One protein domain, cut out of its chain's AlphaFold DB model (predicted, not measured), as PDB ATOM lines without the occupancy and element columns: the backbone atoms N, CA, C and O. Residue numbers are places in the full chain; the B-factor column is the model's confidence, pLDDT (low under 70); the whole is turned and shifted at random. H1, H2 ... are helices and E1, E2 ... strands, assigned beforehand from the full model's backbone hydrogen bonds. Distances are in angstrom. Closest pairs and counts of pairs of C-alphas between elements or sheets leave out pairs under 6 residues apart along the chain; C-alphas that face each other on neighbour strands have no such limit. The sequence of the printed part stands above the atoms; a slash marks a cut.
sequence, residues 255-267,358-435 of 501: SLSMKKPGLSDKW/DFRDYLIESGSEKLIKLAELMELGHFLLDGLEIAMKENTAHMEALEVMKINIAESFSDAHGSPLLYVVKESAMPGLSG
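Overview. This is residues 255 to 267 and 358 to 435 of the 501 residues of the protein "Variant Ionotropic Glutamate Receptor" of Penaeus vannamei (UniProt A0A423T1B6). A small wall of three strands, E2, E1 and E3, has two helices, H3 and H4, covering one of its faces, with no named helix over the other. A hairpin of two helices, H1 and H2, lies off to one side of this body, and the last strand, E4, runs away from it. The printed part has 91 residues, with the order E1 H1 H2 H3 E2 H4 E3 E4 and a mixed class of helices and strands. The sheet, in the order E2, E1, E3, is antiparallel. The whole is only just compact, close to loose, with a radius of gyration of the C-alphas of 14.4 A and spans of 44 by 35 by 24 A.

Arrangement. E1, residues 255 to 259, is the inner strand of the sheet. Its antiparallel neighbour E2, residues 397 to 401, has N 257 and O 398 at 2.8 A, within hydrogen-bond range. On E1's other side, E3, residues 422 to 424, is also antiparallel, with N 423 and O 258 at 2.8 A. H1, residues 358 to 365, and H2, residues 369 to 377, form a helical hairpin: they touch, closest at the C-alphas of Ile 364 and Ile 372, 4.5 A, and run opposite ways at a steep tilt of 41 degrees. Neither is on the sheet. H3, residues 384 to 393, is on the sheet over E2 and E1, at a height of 7.7 A. H4, residues 402 to 412, is on the same face over E1 and E3, at a height of 9.3 A. H3 and H4 only just touch, with 3 pairs of C-alphas within 8 A, the closest being those of Leu 385 and Asn 408, 7.3 A. E2, H4 and E3 make a split strand-helix-strand unit, with E1 between its two strands, and its crossover is right-handed. E4, residues 430 to 434, pairs with no named strand. In H1, H2, H3 and H4 every O i to N i+4 pair is within hydrogen-bond range.

Along the chain. E1 begins at C-alpha 255, (-12.781, 27.686, -14.481), and is 13.7 A long. H1 is 10.5 A, H2 12.5 A, H3 14.3 A and E2 13.4 A long. H4, 15.3 A, begins at C-alpha 402, (-16.484, 24.040, -12.927). E3 is 6.4 A long. E4, 11.7 A, ends at C-alpha 434, (-22.363, 21.070, -23.138).

Size, cuts and confidence. The two C-alphas farthest apart are those of Trp 267 and Gly 435, 49.9 A. Residues 268 to 357 are not printed, and C-alphas 267 and 358 are 45.2 A apart across this cut. Of the links that are printed whole, none is long. The model's mean pLDDT is 83.2 over the printed part; residues 262 to 267 and residue 358 are under 70.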
ATOM      1  N   SER A 255     -13.352  26.700 -15.401       90.06
ATOM      2  CA  SER A 255     -12.781  27.686 -14.481       90.06
ATOM      3  C   SER A 255     -11.387  27.256 -14.032       90.06
ATOM      4  O   SER A 255     -10.938  26.146 -14.312       90.06
ATOM      5  N   LEU A 256     -10.694  28.175 -13.369       90.56
ATOM      6  CA  LEU A 256      -9.387  27.965 -12.777       90.56
ATOM      7  C   LEU A 256      -9.551  27.726 -11.278       90.56
ATOM      8  O   LEU A 256     -10.257  28.469 -10.595       90.56
ATOM      9  N   SER A 257      -8.854  26.727 -10.758       92.19
ATOM     10  CA  SER A 257      -8.554  26.607  -9.337       92.19
ATOM     11  C   SER A 257      -7.083  26.906  -9.097       92.19
ATOM     12  O   SER A 257      -6.234  26.670  -9.951       92.19
ATOM     13  N   MET A 258      -6.780  27.437  -7.926       92.19
ATOM     14  CA  MET A 258      -5.423  27.656  -7.440       92.19
ATOM     15  C   MET A 258      -5.407  27.375  -5.945       92.19
ATOM     16  O   MET A 258      -6.465  27.405  -5.305       92.19
ATOM     17  N   LYS A 259      -4.229  27.139  -5.360       90.62
ATOM     18  CA  LYS A 259      -4.081  27.157  -3.900       90.62
ATOM     19  C   LYS A 259      -4.795  28.384  -3.346       90.62
ATOM     20  O   LYS A 259      -4.501  29.501  -3.773       90.62
ATOM     21  N   LYS A 260      -5.748  28.189  -2.425       85.50
ATOM     22  CA  LYS A 260      -6.366  29.314  -1.721       85.50
ATOM     23  C   LYS A 260      -5.205  30.091  -1.112       85.50
ATOM     24  O   LYS A 260      -4.443  29.475  -0.362       85.50
ATOM     25  N   PRO A 261      -5.001  31.374  -1.467       73.19
ATOM     26  CA  PRO A 261      -3.886  32.108  -0.917       73.19
ATOM     27  C   PRO A 261      -4.062  32.055   0.591       73.19
ATOM     28  O   PRO A 261      -5.098  32.478   1.117       73.19
ATOM     29  N   GLY A 262      -3.067  31.490   1.276       65.75
ATOM     30  CA  GLY A 262      -2.900  31.808   2.677       65.75
ATOM     31  C   GLY A 262      -2.873  33.324   2.710       65.75
ATOM     32  O   GLY A 262      -2.033  33.933   2.046       65.75
ATOM     33  N   LEU A 263      -3.842  33.932   3.397       53.03
ATOM     34  CA  LEU A 263      -3.625  35.281   3.885       53.03
ATOM     35  C   LEU A 263      -2.302  35.163   4.622       53.03
ATOM     36  O   LEU A 263      -2.239  34.367   5.561       53.03
ATOM     37  N   SER A 264      -1.263  35.845   4.128       47.25
ATOM     38  CA  SER A 264       0.006  35.917   4.836       47.25
ATOM     39  C   SER A 264      -0.347  36.200   6.281       47.25
ATOM     40  O   SER A 264      -1.137  37.120   6.547       47.25
ATOM     41  N   ASP A 265       0.104  35.321   7.181       48.97
ATOM     42  CA  ASP A 265      -0.244  35.441   8.588       48.97
ATOM     43  C   ASP A 265      -0.021  36.897   8.970       48.97
ATOM     44  O   ASP A 265       0.985  37.491   8.578       48.97
ATOM     45  N   LYS A 266      -0.964  37.508   9.693       50.34
ATOM     46  CA  LYS A 266      -0.967  38.971   9.861       50.34
ATOM     47  C   LYS A 266       0.329  39.519  10.489       50.34
ATOM     48  O   LYS A 266       0.517  40.726  10.469       50.34
ATOM     49  N   TRP A 267       1.213  38.659  11.008       49.59
ATOM     50  CA  TRP A 267       2.573  38.986  11.429       49.59
ATOM     51  C   TRP A 267       3.550  39.330  10.285       49.59
ATOM     52  O   TRP A 267       4.441  40.145  10.508       49.59
ATOM     53  N   ASP A 358      -7.513  19.519 -27.406       66.50
ATOM     54  CA  ASP A 358      -8.610  20.179 -28.136       66.50
ATOM     55  C   ASP A 358      -8.861  21.608 -27.616       66.50
ATOM     56  O   ASP A 358      -9.105  22.524 -28.402       66.50
ATOM     57  N   PHE A 359      -8.792  21.803 -26.293       71.44
ATOM     58  CA  PHE A 359      -9.000  23.103 -25.647       71.44
ATOM     59  C   PHE A 359      -7.819  24.052 -25.852       71.44
ATOM     60  O   PHE A 359      -8.028  25.223 -26.167       71.44
ATOM     61  N   ARG A 360      -6.583  23.552 -25.729       79.06
ATOM     62  CA  ARG A 360      -5.370  24.331 -26.003       79.06
ATOM     63  C   ARG A 360      -5.350  24.822 -27.451       79.06
ATOM     64  O   ARG A 360      -5.146  26.010 -27.686       79.06
ATOM     65  N   ASP A 361      -5.630  23.932 -28.401       81.25
ATOM     66  CA  ASP A 361      -5.723  24.267 -29.821       81.25
ATOM     67  C   ASP A 361      -6.832  25.307 -30.078       81.25
ATOM     68  O   ASP A 361      -6.580  26.315 -30.733       81.25
ATOM     69  N   TYR A 362      -8.027  25.131 -29.496       81.06
ATOM     70  CA  TYR A 362      -9.128  26.102 -29.595       81.06
ATOM     71  C   TYR A 362      -8.731  27.501 -29.088       81.06
ATOM     72  O   TYR A 362      -9.078  28.512 -29.701       81.06
ATOM     73  N   LEU A 363      -8.003  27.579 -27.969       81.75
ATOM     74  CA  LEU A 363      -7.543  28.846 -27.397       81.75
ATOM     75  C   LEU A 363      -6.498  29.534 -28.292       81.75
ATOM     76  O   LEU A 363      -6.574  30.751 -28.470       81.75
ATOM     77  N   ILE A 364      -5.591  28.770 -28.913       84.81
ATOM     78  CA  ILE A 364      -4.636  29.272 -29.918       84.81
ATOM     79  C   ILE A 364      -5.378  29.803 -31.158       84.81
ATOM     80  O   ILE A 364      -5.081  30.887 -31.654       84.81
ATOM     81  N   GLU A 365      -6.384  29.072 -31.639       84.69
ATOM     82  CA  GLU A 365      -7.164  29.417 -32.837       84.69
ATOM     83  C   GLU A 365      -8.157  30.571 -32.630       84.69
ATOM     84  O   GLU A 365      -8.677  31.117 -33.603       84.69
ATOM     85  N   SER A 366      -8.407  30.980 -31.384       83.38
ATOM     86  CA  SER A 366      -9.362  32.045 -31.045       83.38
ATOM     87  C   SER A 366      -9.017  33.429 -31.620       83.38
ATOM     88  O   SER A 366      -9.864  34.322 -31.613       83.38
ATOM     89  N   GLY A 367      -7.767  33.643 -32.052       81.69
ATOM     90  CA  GLY A 367      -7.256  34.939 -32.512       81.69
ATOM     91  C   GLY A 367      -7.080  35.990 -31.406       81.69
ATOM     92  O   GLY A 367      -6.662  37.110 -31.689       81.69
ATOM     93  N   SER A 368      -7.379  35.652 -30.148       86.75
ATOM     94  CA  SER A 368      -7.205  36.537 -28.995       86.75
ATOM     95  C   SER A 368      -5.821  36.344 -28.382       86.75
ATOM     96  O   SER A 368      -5.531  35.284 -27.833       86.75
ATOM     97  N   GLU A 369      -4.988  37.388 -28.402       89.81
ATOM     98  CA  GLU A 369      -3.632  37.384 -27.827       89.81
ATOM     99  C   GLU A 369      -3.604  36.858 -26.379       89.81
ATOM    100  O   GLU A 369      -2.735  36.069 -26.014       89.81
ATOM    101  N   LYS A 370      -4.606  37.217 -25.564       85.25
ATOM    102  CA  LYS A 370      -4.726  36.747 -24.173       85.25
ATOM    103  C   LYS A 370      -4.995  35.243 -24.072       85.25
ATOM    104  O   LYS A 370      -4.461  34.597 -23.176       85.25
ATOM    105  N   LEU A 371      -5.819  34.693 -24.965       83.94
ATOM    106  CA  LEU A 371      -6.152  33.265 -24.977       83.94
ATOM    107  C   LEU A 371      -5.017  32.434 -25.588       83.94
ATOM    108  O   LEU A 371      -4.718  31.361 -25.075       83.94
ATOM    109  N   ILE A 372      -4.322  32.969 -26.597       86.44
ATOM    110  CA  ILE A 372      -3.072  32.404 -27.122       86.44
ATOM    111  C   ILE A 372      -2.028  32.339 -26.000       86.44
ATOM    112  O   ILE A 372      -1.481  31.271 -25.737       86.44
ATOM    113  N   LYS A 373      -1.810  33.438 -25.261       88.94
ATOM    114  CA  LYS A 373      -0.857  33.467 -24.142       88.94
ATOM    115  C   LYS A 373      -1.242  32.511 -23.011       88.94
ATOM    116  O   LYS A 373      -0.361  31.872 -22.443       88.94
ATOM    117  N   LEU A 374      -2.536  32.372 -22.709       84.12
ATOM    118  CA  LEU A 374      -3.028  31.358 -21.774       84.12
ATOM    119  C   LEU A 374      -2.691  29.943 -22.273       84.12
ATOM    120  O   LEU A 374      -2.120  29.161 -21.524       84.12
ATOM    121  N   ALA A 375      -2.965  29.633 -23.541       85.00
ATOM    122  CA  ALA A 375      -2.686  28.327 -24.139       85.00
ATOM    123  C   ALA A 375      -1.186  27.994 -24.235       85.00
ATOM    124  O   ALA A 375      -0.803  26.828 -24.124       85.00
ATOM    125  N   GLU A 376      -0.320  28.993 -24.411       88.62
ATOM    126  CA  GLU A 376       1.135  28.822 -24.315       88.62
ATOM    127  C   GLU A 376       1.566  28.369 -22.913       88.62
ATOM    128  O   GLU A 376       2.459  27.533 -22.807       88.62
ATOM    129  N   LEU A 377       0.904  28.876 -21.865       87.25
ATOM    130  CA  LEU A 377       1.154  28.545 -20.456       87.25
ATOM    131  C   LEU A 377       0.456  27.254 -19.982       87.25
ATOM    132  O   LEU A 377       0.697  26.817 -18.860       87.25
ATOM    133  N   MET A 378      -0.415  26.645 -20.796       84.75
ATOM    134  CA  MET A 378      -1.113  25.408 -20.428       84.75
ATOM    135  C   MET A 378      -0.223  24.174 -20.594       84.75
ATOM    136  O   MET A 378       0.115  23.777 -21.714       84.75
ATOM    137  N   GLU A 379       0.044  23.507 -19.476       86.25
ATOM    138  CA  GLU A 379       0.564  22.142 -19.428       86.25
ATOM    139  C   GLU A 379      -0.594  21.137 -19.322       86.25
ATOM    140  O   GLU A 379      -1.606  21.385 -18.661       86.25
ATOM    141  N   LEU A 380      -0.484  20.004 -20.022       81.75
ATOM    142  CA  LEU A 380      -1.562  19.016 -20.126       81.75
ATOM    143  C   LEU A 380      -1.349  17.884 -19.114       81.75
ATOM    144  O   LEU A 380      -0.538  16.991 -19.346       81.75
ATOM    145  N   GLY A 381      -2.096  17.916 -18.009       76.44
ATOM    146  CA  GLY A 381      -2.121  16.838 -17.016       76.44
ATOM    147  C   GLY A 381      -2.893  15.594 -17.481       76.44
ATOM    148  O   GLY A 381      -3.749  15.666 -18.366       76.44
ATOM    149  N   HIS A 382      -2.611  14.447 -16.854       72.38
ATOM    150  CA  HIS A 382      -3.262  13.163 -17.165       72.38
ATOM    151  C   HIS A 382      -4.547  12.920 -16.366       72.38
ATOM    152  O   HIS A 382      -5.497  12.337 -16.892       72.38
ATOM    153  N   PHE A 383      -4.583  13.375 -15.112       81.50
ATOM    154  CA  PHE A 383      -5.707  13.191 -14.200       81.50
ATOM    155  C   PHE A 383      -6.048  14.497 -13.478       81.50
ATOM    156  O   PHE A 383      -5.176  15.309 -13.169       81.50
ATOM    157  N   LEU A 384      -7.338  14.675 -13.195       84.06
ATOM    158  CA  LEU A 384      -7.886  15.835 -12.492       84.06
ATOM    159  C   LEU A 384      -7.277  16.017 -11.096       84.06
ATOM    160  O   LEU A 384      -6.828  17.107 -10.753       84.06
ATOM    161  N   LEU A 385      -7.254  14.946 -10.296       87.56
ATOM    162  CA  LEU A 385      -6.769  14.998  -8.915       87.56
ATOM    163  C   LEU A 385      -5.287  15.389  -8.860       87.56
ATOM    164  O   LEU A 385      -4.932  16.260  -8.074       87.56
ATOM    165  N   ASP A 386      -4.457  14.838  -9.748       88.06
ATOM    166  CA  ASP A 386      -3.047  15.215  -9.894       88.06
ATOM    167  C   ASP A 386      -2.907  16.709 -10.224       88.06
ATOM    168  O   ASP A 386      -2.097  17.408  -9.622       88.06
ATOM    169  N   GLY A 387      -3.731  17.228 -11.141       87.94
ATOM    170  CA  GLY A 387      -3.740  18.646 -11.505       87.94
ATOM    171  C   GLY A 387      -4.110  19.573 -10.341       87.94
ATOM    172  O   GLY A 387      -3.453  20.595 -10.135       87.94
ATOM    173  N   LEU A 388      -5.114  19.198  -9.543       90.25
ATOM    174  CA  LEU A 388      -5.496  19.910  -8.317       90.25
ATOM    175  C   LEU A 388      -4.405  19.817  -7.235       90.25
ATOM    176  O   LEU A 388      -4.127  20.800  -6.544       90.25
ATOM    177  N   GLU A 389      -3.741  18.666  -7.111       92.19
ATOM    178  CA  GLU A 389      -2.648  18.466  -6.160       92.19
ATOM    179  C   GLU A 389      -1.402  19.291  -6.536       92.19
ATOM    180  O   GLU A 389      -0.793  19.917  -5.664       92.19
ATOM    181  N   ILE A 390      -1.067  19.365  -7.827       90.75
ATOM    182  CA  ILE A 390      -0.011  20.234  -8.366       90.75
ATOM    183  C   ILE A 390      -0.356  21.709  -8.099       90.75
ATOM    184  O   ILE A 390       0.467  22.425  -7.530       90.75
ATOM    185  N   ALA A 391      -1.590  22.152  -8.375       91.38
ATOM    186  CA  ALA A 391      -2.037  23.519  -8.074       91.38
ATOM    187  C   ALA A 391      -1.946  23.875  -6.576       91.38
ATOM    188  O   ALA A 391      -1.634  25.014  -6.216       91.38
ATOM    189  N   MET A 392      -2.163  22.904  -5.682       91.69
ATOM    190  CA  MET A 392      -2.013  23.072  -4.232       91.69
ATOM    191  C   MET A 392      -0.540  23.137  -3.771       91.69
ATOM    192  O   MET A 392      -0.215  23.853  -2.809       91.69
ATOM    193  N   LYS A 393       0.354  22.377  -4.417       90.44
ATOM    194  CA  LYS A 393       1.772  22.243  -4.034       90.44
ATOM    195  C   LYS A 393       2.676  23.304  -4.662       90.44
ATOM    196  O   LYS A 393       3.535  23.840  -3.969       90.44
ATOM    197  N   GLU A 394       2.478  23.608  -5.941       89.75
ATOM    198  CA  GLU A 394       3.443  24.330  -6.786       89.75
ATOM    199  C   GLU A 394       3.030  25.781  -7.087       89.75
ATOM    200  O   GLU A 394       3.693  26.474  -7.853       89.75
ATOM    201  N   ASN A 395       1.953  26.270  -6.454       84.75
ATOM    202  CA  ASN A 395       1.353  27.595  -6.685       84.75
ATOM    203  C   ASN A 395       0.950  27.846  -8.154       84.75
ATOM    204  O   ASN A 395       0.910  28.989  -8.613       84.75
ATOM    205  N   THR A 396       0.638  26.780  -8.890       91.19
ATOM    206  CA  THR A 396       0.087  26.843 -10.247       91.19
ATOM    207  C   THR A 396      -1.443  26.942 -10.212       91.19
ATOM    208  O   THR A 396      -2.076  26.822  -9.158       91.19
ATOM    209  N   ALA A 397      -2.053  27.188 -11.373       89.50
ATOM    210  CA  ALA A 397      -3.500  27.135 -11.545       89.50
ATOM    211  C   ALA A 397      -3.889  25.914 -12.388       89.50
ATOM    212  O   ALA A 397      -3.295  25.671 -13.438       89.50
ATOM    213  N   HIS A 398      -4.907  25.175 -11.952       91.31
ATOM    214  CA  HIS A 398      -5.479  24.045 -12.679       91.31
ATOM    215  C   HIS A 398      -6.809  24.438 -13.330       91.31
ATOM    216  O   HIS A 398      -7.628  25.102 -12.697       91.31
ATOM    217  N   MET A 399      -7.035  24.020 -14.580       88.81
ATOM    218  CA  MET A 399      -8.220  24.365 -15.371       88.81
ATOM    219  C   MET A 399      -9.067  23.127 -15.679       88.81
ATOM    220  O   MET A 399      -8.581  22.207 -16.329       88.81
ATOM    221  N   GLU A 400     -10.338  23.139 -15.279       89.25
ATOM    222  CA  GLU A 400     -11.307  22.063 -15.548       89.25
ATOM    223  C   GLU A 400     -12.748  22.619 -15.567       89.25
ATOM    224  O   GLU A 400     -13.004  23.766 -15.178       89.25
ATOM    225  N   ALA A 401     -13.697  21.814 -16.046       87.88
ATOM    226  CA  ALA A 401     -15.130  22.034 -15.902       87.88
ATOM    227  C   ALA A 401     -15.510  22.329 -14.436       87.88
ATOM    228  O   ALA A 401     -15.145  21.603 -13.509       87.88
ATOM    229  N   LEU A 402     -16.266  23.408 -14.228       88.50
ATOM    230  CA  LEU A 402     -16.484  24.040 -12.927       88.50
ATOM    231  C   LEU A 402     -17.090  23.099 -11.875       88.50
ATOM    232  O   LEU A 402     -16.586  23.046 -10.756       88.50
ATOM    233  N   GLU A 403     -18.145  22.357 -12.213       86.81
ATOM    234  CA  GLU A 403     -18.841  21.489 -11.247       86.81
ATOM    235  C   GLU A 403     -18.032  20.233 -10.898       86.81
ATOM    236  O   GLU A 403     -17.976  19.827  -9.738       86.81
ATOM    237  N   VAL A 404     -17.318  19.677 -11.881       87.44
ATOM    238  CA  VAL A 404     -16.346  18.589 -11.685       87.44
ATOM    239  C   VAL A 404     -15.255  19.049 -10.718       87.44
ATOM    240  O   VAL A 404     -14.976  18.380  -9.722       87.44
ATOM    241  N   MET A 405     -14.686  20.229 -10.965       90.00
ATOM    242  CA  MET A 405     -13.640  20.820 -10.136       90.00
ATOM    243  C   MET A 405     -14.124  21.110  -8.707       90.00
ATOM    244  O   MET A 405     -13.462  20.703  -7.757       90.00
ATOM    245  N   LYS A 406     -15.295  21.740  -8.533       88.81
ATOM    246  CA  LYS A 406     -15.896  22.005  -7.211       88.81
ATOM    247  C   LYS A 406     -16.081  20.729  -6.390       88.81
ATOM    248  O   LYS A 406     -15.707  20.715  -5.223       88.81
ATOM    249  N   ILE A 407     -16.642  19.673  -6.984       85.44
ATOM    250  CA  ILE A 407     -16.917  18.419  -6.269       85.44
ATOM    251  C   ILE A 407     -15.621  17.712  -5.885       85.44
ATOM    252  O   ILE A 407     -15.485  17.298  -4.740       85.44
ATOM    253  N   ASN A 408     -14.634  17.641  -6.781       86.31
ATOM    254  CA  ASN A 408     -13.346  17.025  -6.450       86.31
ATOM    255  C   ASN A 408     -12.585  17.834  -5.382       86.31
ATOM    256  O   ASN A 408     -11.968  17.244  -4.498       86.31
ATOM    257  N   ILE A 409     -12.683  19.170  -5.396       87.50
ATOM    258  CA  ILE A 409     -12.159  20.019  -4.316       87.50
ATOM    259  C   ILE A 409     -12.875  19.726  -2.996       87.50
ATOM    260  O   ILE A 409     -12.211  19.523  -1.986       87.50
ATOM    261  N   ALA A 410     -14.206  19.664  -2.997       84.00
ATOM    262  CA  ALA A 410     -14.980  19.422  -1.786       84.00
ATOM    263  C   ALA A 410     -14.726  18.015  -1.200       84.00
ATOM    264  O   ALA A 410     -14.530  17.898   0.008       84.00
ATOM    265  N   GLU A 411     -14.650  16.975  -2.043       81.81
ATOM    266  CA  GLU A 411     -14.399  15.581  -1.638       81.81
ATOM    267  C   GLU A 411     -12.945  15.306  -1.206       81.81
ATOM    268  O   GLU A 411     -12.731  14.489  -0.315       81.81
ATOM    269  N   SER A 412     -11.939  15.918  -1.852       87.06
ATOM    270  CA  SER A 412     -10.518  15.526  -1.697       87.06
ATOM    271  C   SER A 412      -9.560  16.645  -1.270       87.06
ATOM    272  O   SER A 412      -8.437  16.354  -0.866       87.06
ATOM    273  N   PHE A 413      -9.971  17.913  -1.340       88.12
ATOM    274  CA  PHE A 413      -9.134  19.083  -1.033       88.12
ATOM    275  C   PHE A 413      -9.829  20.053  -0.062       88.12
ATOM    276  O   PHE A 413      -9.681  21.274  -0.166       88.12
ATOM    277  N   SER A 414     -10.570  19.497   0.896       85.38
ATOM    278  CA  SER A 414     -11.125  20.206   2.054       85.38
ATOM    279  C   SER A 414     -10.297  19.923   3.310       85.38
ATOM    280  O   SER A 414      -9.713  18.849   3.447       85.38
ATOM    281  N   ASP A 415     -10.251  20.872   4.243       83.50
ATOM    282  CA  ASP A 415      -9.699  20.638   5.581       83.50
ATOM    283  C   ASP A 415     -10.654  19.824   6.480       83.50
ATOM    284  O   ASP A 415     -11.776  19.479   6.101       83.50
ATOM    285  N   ALA A 416     -10.224  19.532   7.712       74.62
ATOM    286  CA  ALA A 416     -11.025  18.798   8.699       74.62
ATOM    287  C   ALA A 416     -12.323  19.521   9.133       74.62
ATOM    288  O   ALA A 416     -13.164  18.918   9.797       74.62
ATOM    289  N   HIS A 417     -12.497  20.794   8.764       71.25
ATOM    290  CA  HIS A 417     -13.709  21.582   8.985       71.25
ATOM    291  C   HIS A 417     -14.600  21.654   7.731       71.25
ATOM    292  O   HIS A 417     -15.624  22.337   7.751       71.25
ATOM    293  N   GLY A 418     -14.231  20.969   6.641       75.31
ATOM    294  CA  GLY A 418     -14.934  21.017   5.358       75.31
ATOM    295  C   GLY A 418     -14.683  22.299   4.557       75.31
ATOM    296  O   GLY A 418     -15.416  22.576   3.611       75.31
ATOM    297  N   SER A 419     -13.680  23.109   4.920       83.50
ATOM    298  CA  SER A 419     -13.332  24.314   4.162       83.50
ATOM    299  C   SER A 419     -12.374  23.981   3.014       83.50
ATOM    300  O   SER A 419     -11.357  23.329   3.246       83.50
ATOM    301  N   PRO A 420     -12.624  24.463   1.782       87.44
ATOM    302  CA  PRO A 420     -11.779  24.142   0.638       87.44
ATOM    303  C   PRO A 420     -10.393  24.800   0.745       87.44
ATOM    304  O   PRO A 420     -10.269  26.004   1.007       87.44
ATOM    305  N   LEU A 421      -9.355  23.999   0.490       89.44
ATOM    306  CA  LEU A 421      -7.939  24.387   0.420       89.44
ATOM    307  C   LEU A 421      -7.574  25.042  -0.923       89.44
ATOM    308  O   LEU A 421      -6.565  25.742  -1.035       89.44
ATOM    309  N   LEU A 422      -8.400  24.823  -1.946       90.94
ATOM    310  CA  LEU A 422      -8.274  25.404  -3.280       90.94
ATOM    311  C   LEU A 422      -9.337  26.495  -3.469       90.94
ATOM    312  O   LEU A 422     -10.516  26.299  -3.176       90.94
ATOM    313  N   TYR A 423      -8.921  27.661  -3.962       90.56
ATOM    314  CA  TYR A 423      -9.826  28.718  -4.401       90.56
ATOM    315  C   TYR A 423     -10.197  28.489  -5.865       90.56
ATOM    316  O   TYR A 423      -9.316  28.403  -6.718       90.56
ATOM    317  N   VAL A 424     -11.498  28.431  -6.153       90.56
ATOM    318  CA  VAL A 424     -12.038  28.414  -7.516       90.56
ATOM    319  C   VAL A 424     -12.373  29.841  -7.937       90.56
ATOM    320  O   VAL A 424     -13.101  30.547  -7.235       90.56
ATOM    321  N   VAL A 425     -11.873  30.259  -9.100       88.31
ATOM    322  CA  VAL A 425     -12.192  31.559  -9.695       88.31
ATOM    323  C   VAL A 425     -13.695  31.630  -9.972       88.31
ATOM    324  O   VAL A 425     -14.281  30.745 -10.596       88.31
ATOM    325  N   LYS A 426     -14.326  32.700  -9.472       80.94
ATOM    326  CA  LYS A 426     -15.784  32.899  -9.533       80.94
ATOM    327  C   LYS A 426     -16.319  32.978 -10.968       80.94
ATOM    328  O   LYS A 426     -17.451  32.575 -11.221       80.94
ATOM    329  N   GLU A 427     -15.528  33.529 -11.880       79.06
ATOM    330  CA  GLU A 427     -15.873  33.669 -13.293       79.06
ATOM    331  C   GLU A 427     -15.354  32.475 -14.101       79.06
ATOM    332  O   GLU A 427     -14.273  31.948 -13.840       79.06
ATOM    333  N   SER A 428     -16.126  32.050 -15.102       83.19
ATOM    334  CA  SER A 428     -15.692  31.005 -16.026       83.19
ATOM    335  C   SER A 428     -14.729  31.583 -17.062       83.19
ATOM    336  O   SER A 428     -15.046  32.557 -17.740       83.19
ATOM    337  N   ALA A 429     -13.572  30.941 -17.222       77.88
ATOM    338  CA  ALA A 429     -12.589  31.276 -18.249       77.88
ATOM    339  C   ALA A 429     -13.093  30.965 -19.672       77.88
ATOM    340  O   ALA A 429     -12.650  31.591 -20.634       77.88
ATOM    341  N   MET A 430     -14.014  30.003 -19.819       74.62
ATOM    342  CA  MET A 430     -14.631  29.647 -21.098       74.62
ATOM    343  C   MET A 430     -16.126  29.346 -20.904       74.62
ATOM    344  O   MET A 430     -16.460  28.250 -20.449       74.62
ATOM    345  N   PRO A 431     -17.036  30.270 -21.272       76.38
ATOM    346  CA  PRO A 431     -18.470  30.005 -21.300       76.38
ATOM    347  C   PRO A 431     -18.815  29.130 -22.515       76.38
ATOM    348  O   PRO A 431     -19.203  29.622 -23.574       76.38
ATOM    349  N   GLY A 432     -18.627  27.819 -22.377       83.69
ATOM    350  CA  GLY A 432     -19.064  26.833 -23.360       83.69
ATOM    351  C   GLY A 432     -20.501  26.367 -23.121       83.69
ATOM    352  O   GLY A 432     -21.068  26.543 -22.044       83.69
ATOM    353  N   LEU A 433     -21.071  25.685 -24.112       91.69
ATOM    354  CA  LEU A 433     -22.241  24.823 -23.929       91.69
ATOM    355  C   LEU A 433     -21.786  23.361 -23.875       91.69
ATOM    356  O   LEU A 433     -20.792  23.002 -24.507       91.69
ATOM    357  N   SER A 434     -22.514  22.526 -23.141       92.00
ATOM    358  CA  SER A 434     -22.363  21.070 -23.138       92.00
ATOM    359  C   SER A 434     -23.592  20.428 -23.766       92.00
ATOM    360  O   SER A 434     -24.716  20.879 -23.545       92.00
ATOM    361  N   GLY A 435     -23.377  19.381 -24.552       94.06
ATOM    362  CA  GLY A 435     -24.439  18.603 -25.179       94.06
ATOM    363  C   GLY A 435     -23.916  17.239 -25.601       94.06
ATOM    364  O   GLY A 435     -22.709  17.043 -25.740       94.06
TER     365      GLY A 435